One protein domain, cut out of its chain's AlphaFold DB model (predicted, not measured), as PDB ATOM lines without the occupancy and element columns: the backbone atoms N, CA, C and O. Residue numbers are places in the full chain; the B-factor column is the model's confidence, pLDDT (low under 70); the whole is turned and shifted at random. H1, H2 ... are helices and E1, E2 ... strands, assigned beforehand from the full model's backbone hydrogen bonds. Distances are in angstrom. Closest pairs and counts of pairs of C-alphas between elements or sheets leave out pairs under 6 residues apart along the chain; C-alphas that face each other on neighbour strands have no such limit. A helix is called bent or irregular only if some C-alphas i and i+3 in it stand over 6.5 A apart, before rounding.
ATOM      1  N   ALA A 451      39.594 -14.942  54.226       49.59
ATOM      2  CA  ALA A 451      38.591 -15.197  53.200       49.59
ATOM      3  C   ALA A 451      39.132 -14.727  51.843       49.59
ATOM      4  O   ALA A 451      39.411 -13.548  51.645       49.59
ATOM      5  N   GLY A 452      39.298 -15.662  50.911       60.03
ATOM      6  CA  GLY A 452      39.802 -15.393  49.569       60.03
ATOM      7  C   GLY A 452      39.742 -16.640  48.693       60.03
ATOM      8  O   GLY A 452      39.542 -17.754  49.179       60.03
ATOM      9  N   TYR A 453      39.905 -16.452  47.389       68.38
ATOM     10  CA  TYR A 453      39.891 -17.532  46.413       68.38
ATOM     11  C   TYR A 453      41.290 -18.126  46.275       68.38
ATOM     12  O   TYR A 453      42.209 -17.455  45.811       68.38
ATOM     13  N   VAL A 454      41.443 -19.395  46.643       77.31
ATOM     14  CA  VAL A 454      42.645 -20.184  46.348       77.31
ATOM     15  C   VAL A 454      42.532 -20.696  44.912       77.31
ATOM     16  O   VAL A 454      41.569 -21.388  44.578       77.31
ATOM     17  N   MET A 455      43.476 -20.340  44.039       80.25
ATOM     18  CA  MET A 455      43.474 -20.769  42.636       80.25
ATOM     19  C   MET A 455      44.898 -20.941  42.082       80.25
ATOM     20  O   MET A 455      45.826 -20.329  42.606       80.25
ATOM     21  N   PRO A 456      45.106 -21.731  41.011       87.00
ATOM     22  CA  PRO A 456      46.419 -21.840  40.376       87.00
ATOM     23  C   PRO A 456      46.959 -20.464  39.969       87.00
ATOM     24  O   PRO A 456      46.203 -19.633  39.461       87.00
ATOM     25  N   ALA A 457      48.263 -20.237  40.105       85.25
ATOM     26  CA  ALA A 457      48.931 -18.980  39.761       85.25
ATOM     27  C   ALA A 457      48.672 -18.570  38.302       85.25
ATOM     28  O   ALA A 457      48.485 -17.400  37.988       85.25
ATOM     29  N   SER A 458      48.549 -19.539  37.389       87.06
ATOM     30  CA  SER A 458      48.154 -19.289  35.996       87.06
ATOM     31  C   SER A 458      46.707 -18.784  35.850       87.06
ATOM     32  O   SER A 458      46.400 -18.019  34.934       87.06
ATOM     33  N   ALA A 459      45.794 -19.170  36.745       82.94
ATOM     34  CA  ALA A 459      44.431 -18.646  36.803       82.94
ATOM     35  C   ALA A 459      44.390 -17.248  37.439       82.94
ATOM     36  O   ALA A 459      43.776 -16.352  36.857       82.94
ATOM     37  N   ALA A 460      45.106 -17.034  38.546       84.00
ATOM     38  CA  ALA A 460      45.238 -15.723  39.180       84.00
ATOM     39  C   ALA A 460      45.906 -14.702  38.241       84.00
ATOM     40  O   ALA A 460      45.370 -13.616  38.032       84.00
ATOM     41  N   GLN A 461      46.987 -15.073  37.550       89.12
ATOM     42  CA  GLN A 461      47.638 -14.229  36.546       89.12
ATOM     43  C   GLN A 461      46.700 -13.887  35.370       89.12
ATOM     44  O   GLN A 461      46.711 -12.753  34.885       89.12
ATOM     45  N   ARG A 462      45.840 -14.818  34.917       89.25
ATOM     46  CA  ARG A 462      44.796 -14.520  33.910       89.25
ATOM     47  C   ARG A 462      43.756 -13.531  34.439       89.25
ATOM     48  O   ARG A 462      43.377 -12.613  33.715       89.25
ATOM     49  N   LEU A 463      43.339 -13.670  35.695       85.56
ATOM     50  CA  LEU A 463      42.410 -12.742  36.335       85.56
ATOM     51  C   LEU A 463      43.021 -11.341  36.502       85.56
ATOM     52  O   LEU A 463      42.375 -10.362  36.146       85.56
ATOM     53  N   VAL A 464      44.281 -11.224  36.931       86.44
ATOM     54  CA  VAL A 464      45.003  -9.939  37.009       86.44
ATOM     55  C   VAL A 464      45.140  -9.297  35.623       86.44
ATOM     56  O   VAL A 464      44.858  -8.117  35.449       86.44
ATOM     57  N   THR A 465      45.540 -10.062  34.604       90.50
ATOM     58  CA  THR A 465      45.808  -9.515  33.259       90.50
ATOM     59  C   THR A 465      44.560  -9.179  32.442       90.50
ATOM     60  O   THR A 465      44.618  -8.238  31.646       90.50
ATOM     61  N   SER A 466      43.468  -9.935  32.618       89.81
ATOM     62  CA  SER A 466      42.278  -9.904  31.748       89.81
ATOM     63  C   SER A 466      40.940  -9.724  32.476       89.81
ATOM     64  O   SER A 466      39.929  -9.533  31.808       89.81
ATOM     65  N   GLY A 467      40.900  -9.749  33.813       86.12
ATOM     66  CA  GLY A 467      39.658  -9.648  34.597       86.12
ATOM     67  C   GLY A 467      38.865  -8.359  34.366       86.12
ATOM     68  O   GLY A 467      37.638  -8.388  34.410       86.12
ATOM     69  N   TYR A 468      39.539  -7.267  33.988       91.00
ATOM     70  CA  TYR A 468      38.899  -6.013  33.574       91.00
ATOM     71  C   TYR A 468      37.898  -6.190  32.415       91.00
ATOM     72  O   TYR A 468      36.896  -5.487  32.364       91.00
ATOM     73  N   LYS A 469      38.109  -7.170  31.520       91.75
ATOM     74  CA  LYS A 469      37.192  -7.480  30.403       91.75
ATOM     75  C   LYS A 469      35.871  -8.112  30.854       91.75
ATOM     76  O   LYS A 469      34.927  -8.170  30.075       91.75
ATOM     77  N   HIS A 470      35.833  -8.613  32.085       85.62
ATOM     78  CA  HIS A 470      34.667  -9.232  32.713       85.62
ATOM     79  C   HIS A 470      34.106  -8.366  33.851       85.62
ATOM     80  O   HIS A 470      33.151  -8.761  34.513       85.62
ATOM     81  N   CYS A 471      34.682  -7.183  34.095       83.00
ATOM     82  CA  CYS A 471      34.117  -6.233  35.043       83.00
ATOM     83  C   CYS A 471      32.740  -5.768  34.570       83.00
ATOM     84  O   CYS A 471      32.532  -5.473  33.391       83.00
ATOM     85  N   ARG A 472      31.798  -5.682  35.514       81.75
ATOM     86  CA  ARG A 472      30.481  -5.101  35.248       81.75
ATOM     87  C   ARG A 472      30.633  -3.622  34.855       81.75
ATOM     88  O   ARG A 472      31.598  -2.996  35.310       81.75
ATOM     89  N   PRO A 473      29.716  -3.048  34.055       86.38
ATOM     90  CA  PRO A 473      29.835  -1.674  33.562       86.38
ATOM     91  C   PRO A 473      30.107  -0.638  34.661       86.38
ATOM     92  O   PRO A 473      30.889   0.281  34.450       86.38
ATOM     93  N   GLU A 474      29.547  -0.824  35.856       82.81
ATOM     94  CA  GLU A 474      29.682   0.089  36.997       82.81
ATOM     95  C   GLU A 474      31.084   0.025  37.625       82.81
ATOM     96  O   GLU A 474      31.626   1.037  38.067       82.81
ATOM     97  N   VAL A 475      31.699  -1.164  37.644       79.75
ATOM     98  CA  VAL A 475      33.086  -1.362  38.102       79.75
ATOM     99  C   VAL A 475      34.053  -0.774  37.077       79.75
ATOM    100  O   VAL A 475      34.972  -0.046  37.442       79.75
ATOM    101  N   THR A 476      33.802  -1.019  35.790       88.50
ATOM    102  CA  THR A 476      34.564  -0.443  34.673       88.50
ATOM    103  C   THR A 476      34.501   1.088  34.680       88.50
ATOM    104  O   THR A 476      35.538   1.732  34.558       88.50
ATOM    105  N   ALA A 477      33.321   1.677  34.902       87.56
ATOM    106  CA  ALA A 477      33.139   3.125  35.010       87.56
ATOM    107  C   ALA A 477      33.873   3.721  36.224       87.56
ATOM    108  O   ALA A 477      34.529   4.751  36.096       87.56
ATOM    109  N   ARG A 478      33.840   3.054  37.388       83.38
ATOM    110  CA  ARG A 478      34.605   3.483  38.573       83.38
ATOM    111  C   ARG A 478      36.113   3.407  38.366       83.38
ATOM    112  O   ARG A 478      36.817   4.325  38.769       83.38
ATOM    113  N   LEU A 479      36.609   2.348  37.726       84.62
ATOM    114  CA  LEU A 479      38.025   2.237  37.368       84.62
ATOM    115  C   LEU A 479      38.435   3.302  36.345       84.62
ATOM    116  O   LEU A 479      39.541   3.816  36.448       84.62
ATOM    117  N   ALA A 480      37.556   3.654  35.399       93.06
ATOM    118  CA  ALA A 480      37.794   4.722  34.428       93.06
ATOM    119  C   ALA A 480      37.874   6.100  35.106       93.06
ATOM    120  O   ALA A 480      38.844   6.818  34.894       93.06
ATOM    121  N   ALA A 481      36.920   6.425  35.986       88.75
ATOM    122  CA  ALA A 481      36.946   7.655  36.777       88.75
ATOM    123  C   ALA A 481      38.181   7.729  37.700       88.75
ATOM    124  O   ALA A 481      38.790   8.782  37.845       88.75
ATOM    125  N   ALA A 482      38.607   6.602  38.282       84.38
ATOM    126  CA  ALA A 482      39.792   6.541  39.141       84.38
ATOM    127  C   ALA A 482      41.132   6.755  38.404       84.38
ATOM    128  O   ALA A 482      42.141   7.007  39.062       84.38
ATOM    129  N   VAL A 483      41.162   6.648  37.068       92.06
ATOM    130  CA  VAL A 483      42.343   6.966  36.237       92.06
ATOM    131  C   VAL A 483      42.175   8.229  35.395       92.06
ATOM    132  O   VAL A 483      43.092   8.587  34.654       92.06
ATOM    133  N   GLU A 484      41.041   8.921  35.505       92.56
ATOM    134  CA  GLU A 484      40.795  10.167  34.784       92.56
ATOM    135  C   GLU A 484      41.854  11.222  35.153       92.56
ATOM    136  O   GLU A 484      42.246  11.370  36.310       92.56
ATOM    137  N   GLY A 485      42.398  11.910  34.145       92.38
ATOM    138  CA  GLY A 485      43.528  12.832  34.321       92.38
ATOM    139  C   GLY A 485      44.904  12.166  34.503       92.38
ATOM    140  O   GLY A 485      45.905  12.875  34.604       92.38
ATOM    141  N   THR A 486      44.996  10.832  34.503       94.44
ATOM    142  CA  THR A 486      46.270  10.089  34.540       94.44
ATOM    143  C   THR A 486      46.626   9.490  33.170       94.44
ATOM    144  O   THR A 486      45.836   9.531  32.231       94.44
ATOM    145  N   GLN A 487      47.826   8.907  33.042       94.12
ATOM    146  CA  GLN A 487      48.216   8.114  31.861       94.12
ATOM    147  C   GLN A 487      47.817   6.626  31.960       94.12
ATOM    148  O   GLN A 487      48.145   5.846  31.067       94.12
ATOM    149  N   ALA A 488      47.166   6.204  33.049       91.94
ATOM    150  CA  ALA A 488      46.741   4.822  33.235       91.94
ATOM    151  C   ALA A 488      45.404   4.550  32.526       91.94
ATOM    152  O   ALA A 488      44.543   5.420  32.433       91.94
ATOM    153  N   ASP A 489      45.212   3.315  32.059       95.44
ATOM    154  CA  ASP A 489      43.927   2.834  31.555       95.44
ATOM    155  C   ASP A 489      43.219   1.933  32.587       95.44
ATOM    156  O   ASP A 489      43.787   1.523  33.606       95.44
ATOM    157  N   VAL A 490      41.960   1.581  32.309       90.75
ATOM    158  CA  VAL A 490      41.160   0.674  33.154       90.75
ATOM    159  C   VAL A 490      41.850  -0.683  33.360       90.75
ATOM    160  O   VAL A 490      41.733  -1.287  34.428       90.75
ATOM    161  N   ALA A 491      42.595  -1.173  32.363       93.81
ATOM    162  CA  ALA A 491      43.317  -2.437  32.462       93.81
ATOM    163  C   ALA A 491      44.509  -2.342  33.430       93.81
ATOM    164  O   ALA A 491      44.785  -3.295  34.159       93.81
ATOM    165  N   MET A 492      45.202  -1.204  33.468       89.50
ATOM    166  CA  MET A 492      46.293  -0.910  34.391       89.50
ATOM    167  C   MET A 492      45.775  -0.706  35.818       89.50
ATOM    168  O   MET A 492      46.323  -1.316  36.737       89.50
ATOM    169  N   ALA A 493      44.678   0.036  35.997       85.31
ATOM    170  CA  ALA A 493      44.000   0.174  37.289       85.31
ATOM    171  C   ALA A 493      43.560  -1.182  37.854       85.31
ATOM    172  O   ALA A 493      43.840  -1.505  39.009       85.31
ATOM    173  N   TRP A 494      42.939  -2.020  37.018       91.00
ATOM    174  CA  TRP A 494      42.560  -3.377  37.399       91.00
ATOM    175  C   TRP A 494      43.770  -4.247  37.756       91.00
ATOM    176  O   TRP A 494      43.727  -4.953  38.758       91.00
ATOM    177  N   ARG A 495      44.859  -4.205  36.974       89.31
ATOM    178  CA  ARG A 495      46.085  -4.972  37.271       89.31
ATOM    179  C   ARG A 495      46.712  -4.559  38.597       89.31
ATOM    180  O   ARG A 495      47.154  -5.434  39.335       89.31
ATOM    181  N   LEU A 496      46.734  -3.259  38.894       85.38
ATOM    182  CA  LEU A 496      47.219  -2.727  40.165       85.38
ATOM    183  C   LEU A 496      46.352  -3.232  41.326       85.38
ATOM    184  O   LEU A 496      46.875  -3.822  42.267       85.38
ATOM    185  N   LEU A 497      45.027  -3.082  41.215       83.19
ATOM    186  CA  LEU A 497      44.064  -3.532  42.222       83.19
ATOM    187  C   LEU A 497      44.148  -5.051  42.450       83.19
ATOM    188  O   LEU A 497      44.402  -5.509  43.560       83.19
ATOM    189  N   ALA A 498      43.983  -5.848  41.394       82.06
ATOM    190  CA  ALA A 498      43.998  -7.306  41.467       82.06
ATOM    191  C   ALA A 498      45.365  -7.869  41.889       82.06
ATOM    192  O   ALA A 498      45.422  -8.901  42.554       82.06
ATOM    193  N   GLY A 499      46.459  -7.193  41.519       82.94
ATOM    194  CA  GLY A 499      47.813  -7.539  41.942       82.94
ATOM    195  C   GLY A 499      48.080  -7.251  43.421       82.94
ATOM    196  O   GLY A 499      48.767  -8.039  44.065       82.94
ATOM    197  N   ALA A 500      47.507  -6.175  43.976       79.31
ATOM    198  CA  ALA A 500      47.658  -5.813  45.387       79.31
ATOM    199  C   ALA A 500      46.968  -6.801  46.348       79.31
ATOM    200  O   ALA A 500      47.438  -7.005  47.464       79.31
ATOM    201  N   PHE A 501      45.889  -7.462  45.913       78.00
ATOM    202  CA  PHE A 501      45.157  -8.465  46.702       78.00
ATOM    203  C   PHE A 501      45.611  -9.913  46.440       78.00
ATOM    204  O   PHE A 501      44.813 -10.847  46.571       78.00
ATOM    205  N   ARG A 502      46.876 -10.117  46.058       81.19
ATOM    206  CA  ARG A 502      47.437 -11.430  45.710       81.19
ATOM    207  C   ARG A 502      48.510 -11.872  46.700       81.19
ATOM    208  O   ARG A 502      49.451 -11.135  46.967       81.19
ATOM    209  N   MET A 503      48.407 -13.110  47.175       83.00
ATOM    210  CA  MET A 503      49.374 -13.729  48.079       83.00
ATOM    211  C   MET A 503      49.759 -15.124  47.558       83.00
ATOM    212  O   MET A 503      48.913 -16.022  47.559       83.00
ATOM    213  N   PRO A 504      51.006 -15.339  47.102       82.69
ATOM    214  CA  PRO A 504      51.497 -16.674  46.768       82.69
ATOM    215  C   PRO A 504      51.442 -17.592  47.991       82.69
ATOM    216  O   PRO A 504      51.829 -17.182  49.087       82.69
ATOM    217  N   LEU A 505      50.975 -18.827  47.815       77.56
ATOM    218  CA  LEU A 505      51.024 -19.837  48.870       77.56
ATOM    219  C   LEU A 505      52.346 -20.621  48.775       77.56
ATOM    220  O   LEU A 505      52.818 -20.885  47.666       77.56
ATOM    221  N   PRO A 506      52.971 -20.991  49.910       73.56
ATOM    222  CA  PRO A 506      54.214 -21.754  49.902       73.56
ATOM    223  C   PRO A 506      54.031 -23.140  49.265       73.56
ATOM    224  O   PRO A 506      52.957 -23.739  49.325       73.56
ATOM    225  N   ALA A 507      55.100 -23.669  48.668       70.38
ATOM    226  CA  ALA A 507      55.089 -25.000  48.063       70.38
ATOM    227  C   ALA A 507      54.735 -26.087  49.100       70.38
ATOM    228  O   ALA A 507      55.173 -26.028  50.247       70.38
ATOM    229  N   GLY A 508      53.944 -27.082  48.683       67.75
ATOM    230  CA  GLY A 508      53.406 -28.134  49.560       67.75
ATOM    231  C   GLY A 508      51.962 -27.907  50.030       67.75
ATOM    232  O   GLY A 508      51.370 -28.808  50.613       67.75
ATOM    233  N   LEU A 509      51.368 -26.748  49.726       57.44
ATOM    234  CA  LEU A 509      49.965 -26.415  50.021       57.44
ATOM    235  C   LEU A 509      48.983 -26.736  48.875       57.44
ATOM    236  O   LEU A 509      47.860 -26.230  48.840       57.44
ATOM    237  N   GLU A 510      49.415 -27.528  47.897       62.94
ATOM    238  CA  GLU A 510      48.663 -27.704  46.657       62.94
ATOM    239  C   GLU A 510      47.433 -28.616  46.812       62.94
ATOM    240  O   GLU A 510      47.476 -29.593  47.567       62.94
ATOM    241  N   GLU A 525      47.997 -19.455  44.247       82.81
ATOM    242  CA  GLU A 525      47.895 -18.109  44.810       82.81
ATOM    243  C   GLU A 525      46.537 -17.940  45.507       82.81
ATOM    244  O   GLU A 525      45.495 -18.375  45.007       82.81
ATOM    245  N   LEU A 526      46.547 -17.291  46.671       78.06
ATOM    246  CA  LEU A 526      45.354 -16.756  47.311       78.06
ATOM    247  C   LEU A 526      45.064 -15.367  46.735       78.06
ATOM    248  O   LEU A 526      45.941 -14.502  46.690       78.06
ATOM    249  N   LEU A 527      43.812 -15.138  46.354       76.88
ATOM    250  CA  LEU A 527      43.321 -13.858  45.865       76.88
ATOM    251  C   LEU A 527      42.198 -13.329  46.770       76.88
ATOM    252  O   LEU A 527      41.160 -13.971  46.917       76.88
ATOM    253  N   MET A 528      42.394 -12.146  47.350       74.75
ATOM    254  CA  MET A 528      41.511 -11.548  48.366       74.75
ATOM    255  C   MET A 528      40.596 -10.431  47.823       74.75
ATOM    256  O   MET A 528      39.964  -9.708  48.592       74.75
ATOM    257  N   LEU A 529      40.497 -10.292  46.494       64.75
ATOM    258  CA  LEU A 529      39.525  -9.404  45.846       64.75
ATOM    259  C   LEU A 529      38.099  -9.730  46.330       64.75
ATOM    260  O   LEU A 529      37.625 -10.852  46.150       64.75
ATOM    261  N   GLY A 530      37.429  -8.734  46.920       53.69
ATOM    262  CA  GLY A 530      36.058  -8.841  47.438       53.69
ATOM    263  C   GLY A 530      35.918  -8.805  48.969       53.69
ATOM    264  O   GLY A 530      34.792  -8.850  49.455       53.69
ATOM    265  N   TYR A 531      37.010  -8.689  49.738       52.25
ATOM    266  CA  TYR A 531      36.962  -8.584  51.206       52.25
ATOM    267  C   TYR A 531      37.723  -7.358  51.746       52.25
ATOM    268  O   TYR A 531      38.936  -7.262  51.592       52.25
ATOM    269  N   GLY A 532      37.015  -6.461  52.452       36.56
ATOM    270  CA  GLY A 532      37.611  -5.392  53.276       36.56
ATOM    271  C   GLY A 532      37.119  -3.964  52.982       36.56
ATOM    272  O   GLY A 532      37.605  -3.323  52.061       36.56
ATOM    273  N   ASN A 533      36.231  -3.448  53.844       33.75
ATOM    274  CA  ASN A 533      35.673  -2.078  53.864       33.75
ATOM    275  C   ASN A 533      34.956  -1.593  52.572       33.75
ATOM    276  O   ASN A 533      34.819  -2.331  51.599       33.75
TER     277      ASN A 533
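AT A GLANCE: This is residues 451 to 510 and 525 to 533 of the 678 residues of an uncharacterized protein of Gonium pectorale (UniProt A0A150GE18). Two layers: a small antiparallel sheet, E1 E3 E2, with H1 standing up from one face; H3 packs alongside H1, and H2 meets H3 at a corner. The printed part, 69 residues, mixes named helices and strands: E1 H1 H2 H3 E2 E3. It spans 44 by 24 by 19 A, only just compact, close to loose, radius of gyration of the C-alphas 13.2 A.

IN THESE COORDINATES: Find E1, residues 453 to 456, starting at (39.891, -17.532, 46.413); E3 is 525 to 527, E2 502 to 504. H1, 457 to 470, measures 18.7 A and is irregular: C-alphas 465 and 468 are 7.8 A apart. H2, 473 to 483, measures 15.4 A; H3, 490 to 500, ends at (47.658, -5.813, 45.387).

HOW THE PARTS SIT: Look for N 453 and O 527, and N 526 and O 503, each 2.8 A, within hydrogen-bond range. H1, with residues 463 to 468 alone, touches H3, closest C-alphas 464 and 495, 5.1 A. H2 touches H3 about perpendicular, 88 degrees, closest C-alphas 480 and 490, 5.4 A. Every O i to N i+4 pair is within range in H2 and H3, 7 of 10 in H1.

THE WHOLE: Residues 511 to 524 are cut out; C-alphas 510 and 525 are 9.8 A apart. Confidence is low, pLDDT under 70, for instance at residues 529 to 533.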